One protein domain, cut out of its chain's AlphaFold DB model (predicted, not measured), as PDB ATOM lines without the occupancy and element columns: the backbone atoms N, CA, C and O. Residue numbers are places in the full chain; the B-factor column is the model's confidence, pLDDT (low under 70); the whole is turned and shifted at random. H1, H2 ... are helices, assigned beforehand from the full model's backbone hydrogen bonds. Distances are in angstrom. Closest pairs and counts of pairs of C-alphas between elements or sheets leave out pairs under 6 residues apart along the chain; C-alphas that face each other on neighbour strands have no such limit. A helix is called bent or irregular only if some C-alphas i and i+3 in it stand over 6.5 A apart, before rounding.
ATOM      1  N   GLN A  27      37.014  12.651 -28.107       85.44
ATOM      2  CA  GLN A  27      37.061  11.192 -28.048       85.44
ATOM      3  C   GLN A  27      36.748  10.671 -26.642       85.44
ATOM      4  O   GLN A  27      36.051   9.669 -26.518       85.44
ATOM      5  N   ASP A  28      37.227  11.349 -25.594       89.38
ATOM      6  CA  ASP A  28      36.897  10.979 -24.211       89.38
ATOM      7  C   ASP A  28      35.390  11.090 -23.968       89.38
ATOM      8  O   ASP A  28      34.801  10.188 -23.385       89.38
ATOM      9  N   TYR A  29      34.751  12.130 -24.511       88.19
ATOM     10  CA  TYR A  29      33.296  12.281 -24.482       88.19
ATOM     11  C   TYR A  29      32.559  11.117 -25.160       88.19
ATOM     12  O   TYR A  29      31.676  10.515 -24.551       88.19
ATOM     13  N   VAL A  30      32.941  10.758 -26.393       86.31
ATOM     14  CA  VAL A  30      32.340   9.617 -27.113       86.31
ATOM     15  C   VAL A  30      32.530   8.314 -26.328       86.31
ATOM     16  O   VAL A  30      31.587   7.537 -26.180       86.31
ATOM     17  N   ASN A  31      33.726   8.089 -25.780       89.62
ATOM     18  CA  ASN A  31      34.037   6.889 -25.005       89.62
ATOM     19  C   ASN A  31      33.230   6.815 -23.700       89.62
ATOM     20  O   ASN A  31      32.710   5.750 -23.376       89.62
ATOM     21  N   ASP A  32      33.109   7.918 -22.959       92.31
ATOM     22  CA  ASP A  32      32.358   7.961 -21.701       92.31
ATOM     23  C   ASP A  32      30.864   7.705 -21.935       92.31
ATOM     24  O   ASP A  32      30.273   6.865 -21.253       92.31
ATOM     25  N   MET A  33      30.271   8.357 -22.945       88.81
ATOM     26  CA  MET A  33      28.880   8.115 -23.350       88.81
ATOM     27  C   MET A  33      28.662   6.643 -23.705       88.81
ATOM     28  O   MET A  33      27.689   6.026 -23.263       88.81
ATOM     29  N   LYS A  34      29.594   6.056 -24.463       88.56
ATOM     30  CA  LYS A  34      29.525   4.649 -24.848       88.56
ATOM     31  C   LYS A  34      29.585   3.708 -23.654       88.56
ATOM     32  O   LYS A  34      28.717   2.848 -23.511       88.56
ATOM     33  N   ASN A  35      30.574   3.898 -22.788       92.69
ATOM     34  CA  ASN A  35      30.789   3.047 -21.624       92.69
ATOM     35  C   ASN A  35      29.586   3.076 -20.672       92.69
ATOM     36  O   ASN A  35      29.107   2.013 -20.283       92.69
ATOM     37  N   LEU A  36      29.065   4.267 -20.350       93.44
ATOM     38  CA  LEU A  36      27.913   4.401 -19.454       93.44
ATOM     39  C   LEU A  36      26.668   3.719 -20.032       93.44
ATOM     40  O   LEU A  36      25.961   3.005 -19.320       93.44
ATOM     41  N   THR A  37      26.416   3.894 -21.328       88.75
ATOM     42  CA  THR A  37      25.254   3.281 -21.984       88.75
ATOM     43  C   THR A  37      25.377   1.758 -22.030       88.75
ATOM     44  O   THR A  37      24.426   1.051 -21.705       88.75
ATOM     45  N   GLU A  38      26.552   1.222 -22.379       88.88
ATOM     46  CA  GLU A  38      26.791  -0.225 -22.382       88.88
ATOM     47  C   GLU A  38      26.662  -0.833 -20.975       88.88
ATOM     48  O   GLU A  38      26.070  -1.905 -20.816       88.88
ATOM     49  N   GLU A  39      27.173  -0.150 -19.947       92.31
ATOM     50  CA  GLU A  39      27.025  -0.568 -18.551       92.31
ATOM     51  C   GLU A  39      25.562  -0.537 -18.101       92.31
ATOM     52  O   GLU A  39      25.087  -1.494 -17.480       92.31
ATOM     53  N   THR A  40      24.836   0.517 -18.472       90.50
ATOM     54  CA  THR A  40      23.409   0.665 -18.185       90.50
ATOM     55  C   THR A  40      22.631  -0.491 -18.794       90.50
ATOM     56  O   THR A  40      21.942  -1.206 -18.074       90.50
ATOM     57  N   LEU A  41      22.806  -0.763 -20.091       86.75
ATOM     58  CA  LEU A  41      22.101  -1.853 -20.771       86.75
ATOM     59  C   LEU A  41      22.412  -3.224 -20.156       86.75
ATOM     60  O   LEU A  41      21.524  -4.064 -20.014       86.75
ATOM     61  N   LYS A  42      23.671  -3.456 -19.767       89.25
ATOM     62  CA  LYS A  42      24.105  -4.718 -19.155       89.25
ATOM     63  C   LYS A  42      23.428  -4.980 -17.808       89.25
ATOM     64  O   LYS A  42      23.171  -6.137 -17.482       89.25
ATOM     65  N   ASN A  43      23.178  -3.931 -17.028       91.06
ATOM     66  CA  ASN A  43      22.679  -4.044 -15.659       91.06
ATOM     67  C   ASN A  43      21.204  -3.631 -15.496       91.06
ATOM     68  O   ASN A  43      20.640  -3.856 -14.424       91.06
ATOM     69  N   ALA A  44      20.573  -3.092 -16.545       87.50
ATOM     70  CA  ALA A  44      19.226  -2.515 -16.547       87.50
ATOM     71  C   ALA A  44      18.170  -3.394 -15.858       87.50
ATOM     72  O   ALA A  44      17.357  -2.898 -15.089       87.50
ATOM     73  N   SER A  45      18.212  -4.713 -16.069       87.06
ATOM     74  CA  SER A  45      17.257  -5.662 -15.471       87.06
ATOM     75  C   SER A  45      17.359  -5.807 -13.949       87.06
ATOM     76  O   SER A  45      16.480  -6.403 -13.330       87.06
ATOM     77  N   THR A  46      18.429  -5.289 -13.349       89.62
ATOM     78  CA  THR A  46      18.696  -5.331 -11.904       89.62
ATOM     79  C   THR A  46      18.679  -3.953 -11.250       89.62
ATOM     80  O   THR A  46      18.801  -3.869 -10.029       89.62
ATOM     81  N   TYR A  47      18.541  -2.887 -12.040       90.88
ATOM     82  CA  TYR A  47      18.552  -1.519 -11.541       90.88
ATOM     83  C   TYR A  47      17.279  -1.178 -10.779       90.88
ATOM     84  O   TYR A  47      16.160  -1.478 -11.191       90.88
ATOM     85  N   THR A  48      17.484  -0.510  -9.651       91.81
ATOM     86  CA  THR A  48      16.442   0.168  -8.886       91.81
ATOM     87  C   THR A  48      16.186   1.566  -9.454       91.81
ATOM     88  O   THR A  48      16.974   2.082 -10.248       91.81
ATOM     89  N   GLU A  49      15.120   2.233  -9.009       88.62
ATOM     90  CA  GLU A  49      14.872   3.643  -9.353       88.62
ATOM     91  C   GLU A  49      16.054   4.562  -8.983       88.62
ATOM     92  O   GLU A  49      16.369   5.500  -9.716       88.62
ATOM     93  N   GLU A  50      16.743   4.286  -7.869       92.50
ATOM     94  CA  GLU A  50      17.922   5.053  -7.452       92.50
ATOM     95  C   GLU A  50      19.111   4.839  -8.398       92.50
ATOM     96  O   GLU A  50      19.859   5.781  -8.667       92.50
ATOM     97  N   ASP A  51      19.268   3.628  -8.939       94.50
ATOM     98  CA  ASP A  51      20.298   3.338  -9.936       94.50
ATOM     99  C   ASP A  51      20.020   4.080 -11.243       94.50
ATOM    100  O   ASP A  51      20.919   4.728 -11.776       94.50
ATOM    101  N   TRP A  52      18.769   4.075 -11.709       89.56
ATOM    102  CA  TRP A  52      18.361   4.839 -12.890       89.56
ATOM    103  C   TRP A  52      18.560   6.343 -12.712       89.56
ATOM    104  O   TRP A  52      19.060   7.016 -13.615       89.56
ATOM    105  N   LYS A  53      18.246   6.872 -11.525       89.00
ATOM    106  CA  LYS A  53      18.517   8.273 -11.199       89.00
ATOM    107  C   LYS A  53      20.014   8.585 -11.250       89.00
ATOM    108  O   LYS A  53      20.397   9.599 -11.830       89.00
ATOM    109  N   ARG A  54      20.856   7.716 -10.680       94.31
ATOM    110  CA  ARG A  54      22.317   7.871 -10.711       94.31
ATOM    111  C   ARG A  54      22.853   7.857 -12.143       94.31
ATOM    112  O   ARG A  54      23.637   8.730 -12.489       94.31
ATOM    113  N   VAL A  55      22.385   6.934 -12.984       92.62
ATOM    114  CA  VAL A  55      22.753   6.890 -14.409       92.62
ATOM    115  C   VAL A  55      22.393   8.203 -15.105       92.62
ATOM    116  O   VAL A  55      23.236   8.781 -15.785       92.62
ATOM    117  N   GLY A  56      21.183   8.731 -14.886       87.62
ATOM    118  CA  GLY A  56      20.787  10.034 -15.429       87.62
ATOM    119  C   GLY A  56      21.700  11.187 -14.980       87.62
ATOM    120  O   GLY A  56      22.065  12.047 -15.785       87.62
ATOM    121  N   GLU A  57      22.125  11.198 -13.712       91.00
ATOM    122  CA  GLU A  57      23.096  12.173 -13.189       91.00
ATOM    123  C   GLU A  57      24.490  12.012 -13.828       91.00
ATOM    124  O   GLU A  57      25.152  13.013 -14.122       91.00
ATOM    125  N   GLU A  58      24.927  10.782 -14.105       93.88
ATOM    126  CA  GLU A  58      26.194  10.506 -14.791       93.88
ATOM    127  C   GLU A  58      26.174  10.964 -16.257       93.88
ATOM    128  O   GLU A  58      27.108  11.653 -16.676       93.88
ATOM    129  N   TYR A  59      25.093  10.704 -17.004       89.44
ATOM    130  CA  TYR A  59      24.911  11.255 -18.354       89.44
ATOM    131  C   TYR A  59      24.977  12.779 -18.347       89.44
ATOM    132  O   TYR A  59      25.694  13.378 -19.150       89.44
ATOM    133  N   ARG A  60      24.291  13.425 -17.395       86.50
ATOM    134  CA  ARG A  60      24.347  14.881 -17.229       86.50
ATOM    135  C   ARG A  60      25.774  15.367 -16.967       86.50
ATOM    136  O   ARG A  60      26.201  16.353 -17.562       86.50
ATOM    137  N   SER A  61      26.524  14.668 -16.116       90.44
ATOM    138  CA  SER A  61      27.920  14.995 -15.812       90.44
ATOM    139  C   SER A  61      28.832  14.866 -17.039       90.44
ATOM    140  O   SER A  61      29.665  15.742 -17.282       90.44
ATOM    141  N   ILE A  62      28.675  13.800 -17.831       90.25
ATOM    142  CA  ILE A  62      29.430  13.588 -19.078       90.25
ATOM    143  C   ILE A  62      29.114  14.703 -20.076       90.25
ATOM    144  O   ILE A  62      30.029  15.333 -20.604       90.25
ATOM    145  N   ASN A  63      27.834  15.020 -20.252       85.62
ATOM    146  CA  ASN A  63      27.351  16.129 -21.066       85.62
ATOM    147  C   ASN A  63      27.981  17.469 -20.649       85.62
ATOM    148  O   ASN A  63      28.544  18.191 -21.477       85.62
ATOM    149  N   GLU A  64      27.992  17.786 -19.355       84.94
ATOM    150  CA  GLU A  64      28.615  19.006 -18.830       84.94
ATOM    151  C   GLU A  64      30.124  19.086 -19.113       84.94
ATOM    152  O   GLU A  64      30.613  20.149 -19.510       84.94
ATOM    153  N   LYS A  65      30.864  17.974 -18.980       85.12
ATOM    154  CA  LYS A  65      32.282  17.890 -19.393       85.12
ATOM    155  C   LYS A  65      32.429  18.057 -20.909       85.12
ATOM    156  O   LYS A  65      33.360  18.717 -21.376       85.12
ATOM    157  N   GLY A  66      31.476  17.495 -21.652       79.12
ATOM    158  CA  GLY A  66      31.352  17.524 -23.102       79.12
ATOM    159  C   GLY A  66      31.201  18.925 -23.690       79.12
ATOM    160  O   GLY A  66      31.706  19.166 -24.784       79.12
ATOM    161  N   LYS A  67      30.597  19.885 -22.968       79.38
ATOM    162  CA  LYS A  67      30.279  21.233 -23.499       79.38
ATOM    163  C   LYS A  67      31.408  21.878 -24.298       79.38
ATOM    164  O   LYS A  67      31.184  22.355 -25.401       79.38
ATOM    165  N   LYS A  68      32.630  21.855 -23.760       75.06
ATOM    166  CA  LYS A  68      33.801  22.510 -24.372       75.06
ATOM    167  C   LYS A  68      34.378  21.750 -25.567       75.06
ATOM    168  O   LYS A  68      35.091  22.327 -26.383       75.06
ATOM    169  N   VAL A  69      34.135  20.445 -25.642       78.50
ATOM    170  CA  VAL A  69      34.691  19.582 -26.694       78.50
ATOM    171  C   VAL A  69      33.705  19.335 -27.825       78.50
ATOM    172  O   VAL A  69      34.138  19.102 -28.950       78.50
ATOM    173  N   LEU A  70      32.402  19.462 -27.558       71.62
ATOM    174  CA  LEU A  70      31.333  19.379 -28.556       71.62
ATOM    175  C   LEU A  70      31.487  20.443 -29.660       71.62
ATOM    176  O   LEU A  70      31.175  20.177 -30.826       71.62
ATOM    177  N   GLU A  71      32.052  21.609 -29.326       71.25
ATOM    178  CA  GLU A  71      32.401  22.663 -30.293       71.25
ATOM    179  C   GLU A  71      33.427  22.179 -31.328       71.25
ATOM    180  O   GLU A  71      33.346  22.517 -32.507       71.25
ATOM    181  N   ASN A  72      34.361  21.332 -30.891       73.88
ATOM    182  CA  ASN A  72      35.520  20.886 -31.662       73.88
ATOM    183  C   ASN A  72      35.403  19.433 -32.151       73.88
ATOM    184  O   ASN A  72      36.371  18.890 -32.684       73.88
ATOM    185  N   MET A  73      34.240  18.791 -31.983       78.81
ATOM    186  CA  MET A  73      34.000  17.452 -32.524       78.81
ATOM    187  C   MET A  73      34.117  17.458 -34.047       78.81
ATOM    188  O   MET A  73      33.449  18.246 -34.732       78.81
ATOM    189  N   THR A  74      34.910  16.523 -34.568       79.69
ATOM    190  CA  THR A  74      34.993  16.257 -36.005       79.69
ATOM    191  C   THR A  74      33.689  15.642 -36.516       79.69
ATOM    192  O   THR A  74      32.897  15.100 -35.744       79.69
ATOM    193  N   GLU A  75      33.447  15.697 -37.829       76.69
ATOM    194  CA  GLU A  75      32.285  15.012 -38.413       76.69
ATOM    195  C   GLU A  75      32.299  13.504 -38.144       76.69
ATOM    196  O   GLU A  75      31.251  12.931 -37.869       76.69
ATOM    197  N   ASP A  76      33.471  12.869 -38.192       79.75
ATOM    198  CA  ASP A  76      33.594  11.430 -37.947       79.75
ATOM    199  C   ASP A  76      33.214  11.072 -36.505       79.75
ATOM    200  O   ASP A  76      32.481  10.112 -36.287       79.75
ATOM    201  N   GLN A  77      33.621  11.889 -35.527       77.38
ATOM    202  CA  GLN A  77      33.230  11.712 -34.124       77.38
ATOM    203  C   GLN A  77      31.725  11.916 -33.917       77.38
ATOM    204  O   GLN A  77      31.113  11.221 -33.108       77.38
ATOM    205  N   ARG A  78      31.109  12.858 -34.645       77.06
ATOM    206  CA  ARG A  78      29.650  13.064 -34.595       77.06
ATOM    207  C   ARG A  78      28.910  11.860 -35.169       77.06
ATOM    208  O   ARG A  78      28.011  11.349 -34.515       77.06
ATOM    209  N   LYS A  79      29.341  11.357 -36.330       79.69
ATOM    210  CA  LYS A  79      28.776  10.150 -36.955       79.69
ATOM    211  C   LYS A  79      28.933   8.914 -36.074       79.69
ATOM    212  O   LYS A  79      28.043   8.071 -36.048       79.69
ATOM    213  N   GLU A  80      30.050   8.787 -35.356       82.69
ATOM    214  CA  GLU A  80      30.250   7.689 -34.405       82.69
ATOM    215  C   GLU A  80      29.243   7.756 -33.251       82.69
ATOM    216  O   GLU A  80      28.648   6.735 -32.909       82.69
ATOM    217  N   LEU A  81      28.998   8.950 -32.704       77.00
ATOM    218  CA  LEU A  81      28.002   9.154 -31.653       77.00
ATOM    219  C   LEU A  81      26.572   8.873 -32.147       77.00
ATOM    220  O   LEU A  81      25.810   8.205 -31.453       77.00
ATOM    221  N   GLU A  82      26.221   9.336 -33.350       76.75
ATOM    222  CA  GLU A  82      24.918   9.073 -33.984       76.75
ATOM    223  C   GLU A  82      24.698   7.567 -34.186       76.75
ATOM    224  O   GLU A  82      23.717   7.010 -33.694       76.75
ATOM    225  N   LYS A  83      25.661   6.879 -34.812       81.56
ATOM    226  CA  LYS A  83      25.608   5.426 -35.024       81.56
ATOM    227  C   LYS A  83      25.508   4.662 -33.709       81.56
ATOM    228  O   LYS A  83      24.790   3.672 -33.615       81.56
ATOM    229  N   PHE A  84      26.234   5.111 -32.688       79.62
ATOM    230  CA  PHE A  84      26.156   4.521 -31.363       79.62
ATOM    231  C   PHE A  84      24.757   4.676 -30.751       79.62
ATOM    232  O   PHE A  84      24.208   3.704 -30.235       79.62
ATOM    233  N   SER A  85      24.158   5.866 -30.838       73.12
ATOM    234  CA  SER A  85      22.799   6.114 -30.346       73.12
ATOM    235  C   SER A  85      21.765   5.218 -31.037       73.12
ATOM    236  O   SER A  85      20.904   4.658 -30.355       73.12
ATOM    237  N   GLU A  86      21.886   5.019 -32.354       77.94
ATOM    238  CA  GLU A  86      21.048   4.083 -33.118       77.94
ATOM    239  C   GLU A  86      21.229   2.636 -32.625       77.94
ATOM    240  O   GLU A  86      20.255   1.987 -32.243       77.94
ATOM    241  N   GLU A  87      22.474   2.149 -32.532       80.62
ATOM    242  CA  GLU A  87      22.774   0.781 -32.078       80.62
ATOM    243  C   GLU A  87      22.264   0.496 -30.655       80.62
ATOM    244  O   GLU A  87      21.842  -0.623 -30.350       80.62
ATOM    245  N   MET A  88      22.322   1.482 -29.758       75.56
ATOM    246  CA  MET A  88      21.832   1.317 -28.388       75.56
ATOM    247  C   MET A  88      20.310   1.383 -28.301       75.56
ATOM    248  O   MET A  88      19.731   0.648 -27.503       75.56
ATOM    249  N   SER A  89      19.658   2.195 -29.137       73.81
ATOM    250  CA  SER A  89      18.193   2.229 -29.241       73.81
ATOM    251  C   SER A  89      17.645   0.884 -29.727       73.81
ATOM    252  O   SER A  89      16.681   0.363 -29.162       73.81
ATOM    253  N   ASP A  90      18.309   0.266 -30.709       79.31
ATOM    254  CA  ASP A  90      17.967  -1.079 -31.180       79.31
ATOM    255  C   ASP A  90      18.117  -2.121 -30.062       79.31
ATOM    256  O   ASP A  90      17.199  -2.903 -29.815       79.31
ATOM    257  N   LYS A  91      19.230  -2.093 -29.313       75.00
ATOM    258  CA  LYS A  91      19.430  -2.984 -28.154       75.00
ATOM    259  C   LYS A  91      18.400  -2.761 -27.052       75.00
ATOM    260  O   LYS A  91      17.936  -3.725 -26.450       75.00
ATOM    261  N   ALA A  92      18.029  -1.516 -26.775       72.06
ATOM    262  CA  ALA A  92      17.002  -1.215 -25.787       72.06
ATOM    263  C   ALA A  92      15.624  -1.737 -26.216       72.06
ATOM    264  O   ALA A  92      14.838  -2.183 -25.380       72.06
ATOM    265  N   ALA A  93      15.337  -1.762 -27.520       73.44
ATOM    266  CA  ALA A  93      14.124  -2.373 -28.053       73.44
ATOM    267  C   ALA A  93      14.078  -3.903 -27.877       73.44
ATOM    268  O   ALA A  93      12.983  -4.465 -27.882       73.44
ATOM    269  N   GLU A  94      15.219  -4.571 -27.673       76.19
ATOM    270  CA  GLU A  94      15.271  -5.997 -27.321       76.19
ATOM    271  C   GLU A  94      14.856  -6.268 -25.863       76.19
ATOM    272  O   GLU A  94      14.574  -7.419 -25.506       76.19
ATOM    273  N   PHE A  95      14.776  -5.244 -25.001       72.12
ATOM    274  CA  PHE A  95      14.270  -5.429 -23.647       72.12
ATOM    275  C   PHE A  95      12.787  -5.800 -23.670       72.12
ATOM    276  O   PHE A  95      11.922  -5.014 -24.045       72.12
ATOM    277  N   ASN A  96      12.470  -6.991 -23.167       65.25
ATOM    278  CA  ASN A  96      11.097  -7.487 -23.059       65.25
ATOM    279  C   ASN A  96      10.334  -6.892 -21.848       65.25
ATOM    280  O   ASN A  96       9.500  -7.567 -21.247       65.25
ATOM    281  N   HIS A  97      10.676  -5.664 -21.437       76.50
ATOM    282  CA  HIS A  97      10.109  -4.973 -20.278       76.50
ATOM    283  C   HIS A  97       9.907  -3.485 -20.600       76.50
ATOM    284  O   HIS A  97      10.861  -2.707 -20.596       76.50
ATOM    285  N   GLU A  98       8.660  -3.090 -20.874       80.06
ATOM    286  CA  GLU A  98       8.306  -1.736 -21.342       80.06
ATOM    287  C   GLU A  98       8.804  -0.623 -20.411       80.06
ATOM    288  O   GLU A  98       9.239   0.423 -20.880       80.06
ATOM    289  N   GLU A  99       8.794  -0.855 -19.098       78.50
ATOM    290  CA  GLU A  99       9.261   0.130 -18.117       78.50
ATOM    291  C   GLU A  99      10.773   0.388 -18.207       78.50
ATOM    292  O   GLU A  99      11.193   1.540 -18.135       78.50
ATOM    293  N   LEU A 100      11.582  -0.654 -18.441       79.19
ATOM    294  CA  LEU A 100      13.036  -0.508 -18.579       79.19
ATOM    295  C   LEU A 100      13.379   0.193 -19.889       79.19
ATOM    296  O   LEU A 100      14.253   1.055 -19.921       79.19
ATOM    297  N   LYS A 101      12.651  -0.149 -20.959       78.69
ATOM    298  CA  LYS A 101      12.760   0.549 -22.237       78.69
ATOM    299  C   LYS A 101      12.448   2.035 -22.071       78.69
ATOM    300  O   LYS A 101      13.242   2.862 -22.489       78.69
ATOM    301  N   LYS A 102      11.344   2.369 -21.401       83.25
ATOM    302  CA  LYS A 102      10.954   3.762 -21.174       83.25
ATOM    303  C   LYS A 102      11.999   4.533 -20.363       83.25
ATOM    304  O   LYS A 102      12.360   5.633 -20.749       83.25
ATOM    305  N   GLN A 103      12.508   3.960 -19.271       81.75
ATOM    306  CA  GLN A 103      13.540   4.611 -18.455       81.75
ATOM    307  C   GLN A 103      14.830   4.860 -19.244       81.75
ATOM    308  O   GLN A 103      15.452   5.909 -19.091       81.75
ATOM    309  N   PHE A 104      15.217   3.917 -20.102       82.00
ATOM    310  CA  PHE A 104      16.366   4.082 -20.983       82.00
ATOM    311  C   PHE A 104      16.127   5.156 -22.056       82.00
ATOM    312  O   PHE A 104      16.967   6.040 -22.226       82.00
ATOM    313  N   ASP A 105      14.978   5.114 -22.734       82.38
ATOM    314  CA  ASP A 105      14.599   6.084 -23.766       82.38
ATOM    315  C   ASP A 105      14.552   7.510 -23.184       82.38
ATOM    316  O   ASP A 105      15.143   8.420 -23.763       82.38
ATOM    317  N   ASP A 106      13.968   7.694 -21.991       85.50
ATOM    318  CA  ASP A 106      13.897   8.988 -21.291       85.50
ATOM    319  C   ASP A 106      15.301   9.560 -20.981       85.50
ATOM    320  O   ASP A 106      15.504  10.778 -20.981       85.50
ATOM    321  N   ILE A 107      16.289   8.705 -20.692       82.62
ATOM    322  CA  ILE A 107      17.681   9.119 -20.442       82.62
ATOM    323  C   ILE A 107      18.376   9.507 -21.751       82.62
ATOM    324  O   ILE A 107      19.066  10.530 -21.810       82.62
ATOM    325  N   MET A 108      18.189   8.715 -22.807       79.56
ATOM    326  CA  MET A 108      18.781   8.980 -24.119       79.56
ATOM    327  C   MET A 108      18.200  10.239 -24.771       79.56
ATOM    328  O   MET A 108      18.945  11.009 -25.376       79.56
ATOM    329  N   GLU A 109      16.901  10.494 -24.606       82.62
ATOM    330  CA  GLU A 109      16.246  11.726 -25.056       82.62
ATOM    331  C   GLU A 109      16.868  12.953 -24.377       82.62
ATOM    332  O   GLU A 109      17.317  13.873 -25.060       82.62
ATOM    333  N   GLN A 110      17.029  12.924 -23.049       77.31
ATOM    334  CA  GLN A 110      17.694  14.005 -22.309       77.31
ATOM    335  C   GLN A 110      19.136  14.246 -22.776       77.31
ATOM    336  O   GLN A 110      19.596  15.392 -22.818       77.31
ATOM    337  N   ALA A 111      19.867  13.183 -23.121       75.38
ATOM    338  CA  ALA A 111      21.215  13.313 -23.658       75.38
ATOM    339  C   ALA A 111      21.225  13.948 -25.059       75.38
ATOM    340  O   ALA A 111      22.059  14.815 -25.331       75.38
ATOM    341  N   ASN A 112      20.288  13.567 -25.927       72.12
ATOM    342  CA  ASN A 112      20.155  14.126 -27.272       72.12
ATOM    343  C   ASN A 112      19.723  15.595 -27.256       72.12
ATOM    344  O   ASN A 112      20.316  16.410 -27.967       72.12
ATOM    345  N   ASP A 113      18.755  15.959 -26.417       79.88
ATOM    346  CA  ASP A 113      18.305  17.345 -26.250       79.88
ATOM    347  C   ASP A 113      19.455  18.266 -25.838       79.88
ATOM    348  O   ASP A 113      19.615  19.357 -26.382       79.88
ATOM    349  N   PHE A 114      20.315  17.797 -24.934       76.50
ATOM    350  CA  PHE A 114      21.509  18.528 -24.531       76.50
ATOM    351  C   PHE A 114      22.481  18.774 -25.694       76.50
ATOM    352  O   PHE A 114      22.995  19.884 -25.862       76.50
ATOM    353  N   VAL A 115      22.746  17.748 -26.507       71.38
ATOM    354  CA  VAL A 115      23.625  17.871 -27.679       71.38
ATOM    355  C   VAL A 115      23.025  18.835 -28.707       71.38
ATOM    356  O   VAL A 115      23.753  19.647 -29.286       71.38
ATOM    357  N   ASN A 116      21.706  18.788 -28.908       75.19
ATOM    358  CA  ASN A 116      20.986  19.674 -29.819       75.19
ATOM    359  C   ASN A 116      21.001  21.136 -29.353       75.19
ATOM    360  O   ASN A 116      21.277  22.013 -30.170       75.19
ATOM    361  N   ASP A 117      20.783  21.404 -28.064       80.00
ATOM    362  CA  ASP A 117      20.867  22.752 -27.479       80.00
ATOM    363  C   ASP A 117      22.248  23.383 -27.724       80.00
ATOM    364  O   ASP A 117      22.366  24.516 -28.191       80.00
ATOM    365  N   ILE A 118      23.318  22.612 -27.520       74.12
ATOM    366  CA  ILE A 118      24.685  23.078 -27.794       74.12
ATOM    367  C   ILE A 118      24.910  23.310 -29.283       74.12
ATOM    368  O   ILE A 118      25.531  24.299 -29.671       74.12
ATOM    369  N   LYS A 119      24.408  22.416 -30.140       73.94
ATOM    370  CA  LYS A 119      24.495  22.585 -31.593       73.94
ATOM    371  C   LYS A 119      23.807  23.876 -32.044       73.94
ATOM    372  O   LYS A 119      24.385  24.585 -32.863       73.94
ATOM    373  N   GLN A 120      22.629  24.179 -31.502       78.88
ATOM    374  CA  GLN A 120      21.877  25.396 -31.802       78.88
ATOM    375  C   GLN A 120      22.637  26.649 -31.343       78.88
ATOM    376  O   GLN A 120      22.887  27.532 -32.155       78.88
ATOM    377  N   GLN A 121      23.130  26.676 -30.099       72.69
ATOM    378  CA  GLN A 121      23.948  27.788 -29.588       72.69
ATOM    379  C   GLN A 121      25.184  28.054 -30.462       72.69
ATOM    380  O   GLN A 121      25.558  29.201 -30.693       72.69
ATOM    381  N   LEU A 122      25.815  27.001 -30.986       69.25
ATOM    382  CA  LEU A 122      26.953  27.134 -31.896       69.25
ATOM    383  C   LEU A 122      26.574  27.660 -33.284       69.25
ATOM    384  O   LEU A 122      27.420  28.262 -33.944       69.25
ATOM    385  N   GLN A 123      25.354  27.395 -33.756       74.75
ATOM    386  CA  GLN A 123      24.845  27.959 -35.007       74.75
ATOM    387  C   GLN A 123      24.558  29.450 -34.835       74.75
ATOM    388  O   GLN A 123      25.092  30.247 -35.603       74.75
ATOM    389  N   ASP A 124      23.850  29.823 -33.770       75.75
ATOM    390  CA  ASP A 124      23.515  31.216 -33.461       75.75
ATOM    391  C   ASP A 124      24.787  32.077 -33.304       75.75
ATOM    392  O   ASP A 124      24.902  33.152 -33.891       75.75
ATOM    393  N   LEU A 125      25.815  31.565 -32.609       64.12
ATOM    394  CA  LEU A 125      27.111  32.246 -32.470       64.12
ATOM    395  C   LEU A 125      27.857  32.436 -33.798       64.12
ATOM    396  O   LEU A 125      28.654  33.365 -33.919       64.12
ATOM    397  N   LYS A 126      27.676  31.548 -34.781       64.31
ATOM    398  CA  LYS A 126      28.301  31.714 -36.103       64.31
ATOM    399  C   LYS A 126      27.585  32.785 -36.915       64.31
ATOM    400  O   LYS A 126      28.266  33.593 -37.530       64.31
ATOM    401  N   GLU A 127      26.256  32.813 -36.865       67.69
ATOM    402  CA  GLU A 127      25.437  33.803 -37.574       67.69
ATOM    403  C   GLU A 127      25.603  35.224 -37.009       67.69
ATOM    404  O   GLU A 127      25.569  36.186 -37.766       67.69
ATOM    405  N   GLU A 128      25.852  35.384 -35.702       58.72
ATOM    406  CA  GLU A 128      26.125  36.700 -35.091       58.72
ATOM    407  C   GLU A 128      27.509  37.287 -35.438       58.72
ATOM    408  O   GLU A 128      27.736  38.484 -35.242       58.72
ATOM    409  N   ASN A 129      28.446  36.463 -35.919       53.66
ATOM    410  CA  ASN A 129      29.818  36.869 -36.245       53.66
ATOM    411  C   ASN A 129      30.083  37.004 -37.762       53.66
ATOM    412  O   ASN A 129      31.224  37.291 -38.143       53.66
TER     413      ASN A 129
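AT A GLANCE: This is residues 27 to 129 of the 130 residues of an uncharacterized protein of Bacteroides sp. An269 (UniProt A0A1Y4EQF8). Four helices run up and down side by side in a bundle, H1, H2, H4 and H3 following each other round it, so that H2 and H3, though next to each other in the chain, stand across from one another. H4 is the longest, and residues 123 to 129, of which 123 to 127 belong to H4, stick out beyond the bundle. The printed part has 103 residues with four named helices, H1 H2 H3 H4 along the chain, and no named strand; its class is all helix. It is compact, with a radius of gyration of the C-alphas of 14.6 A, and only just elongated, spanning 49 by 25 by 22 A.

IN THESE COORDINATES: Find C-alpha 27 at (37.061, 11.192, -28.048); from there H1, residues 27 to 46, runs 29.5 A to C-alpha 46 at (18.696, -5.331, -11.904). It has a kink of 27 degrees near residue 40 and is irregular, with C-alphas 42 and 45 7.8 A apart. Next comes H2, residues 49 to 70, 29.8 A long, with a kink of 30 degrees near residue 64; it is irregular, but only just, with C-alphas 65 and 68 7.0 A apart. H3, residues 75 to 93, is 27.2 A long. H4, residues 98 to 127, runs 42.7 A to C-alpha 127 at (25.437, 33.803, -37.574).

HOW THE PARTS SIT: Begin at Tyr 29 and Gly 66, the closest C-alphas of H1 and H2, 5.8 A apart; these helices touch and form a hairpin, opposite ways at a shallow tilt of 10 degrees. Look next at Val 30 and Leu 81, whose C-alphas are the closest of H1 and H3, 6.3 A apart; the two touch and run the same way at a shallow tilt of 4 degrees. H2 touches H4, the same way at a shallow tilt of 19 degrees, with the C-alphas of Gly 56 and Ile 107 closest at 6.0 A. H3 and H4 form the second hairpin, opposite ways at a shallow tilt of 19 degrees; residues 85 to 93 of H3 alone touch residues 101 to 108 of H4, closest at the C-alphas of Ala 92 and Lys 101, 5.8 A. H1 and H4 are close but not clearly touching, with the C-alphas of Ala 44 and Leu 100 closest at 6.8 A. H2 and H3 are apart. In H3 and H4 every O i to N i+4 pair is within hydrogen-bond range; in H1 14 of 16 are, and in H2 16 of 18.

THE WHOLE: The two C-alphas farthest apart are those of Thr 46 and Asn 129, at 50.0 A. The printed part has no cut, and its three links are tight. Residues 123 to 129, of which 123 to 127 belong to H4, stand free. The mean pLDDT of the printed part is 81.1; look for values under 70 at residue 96, residue 122 and residues 125 to 129.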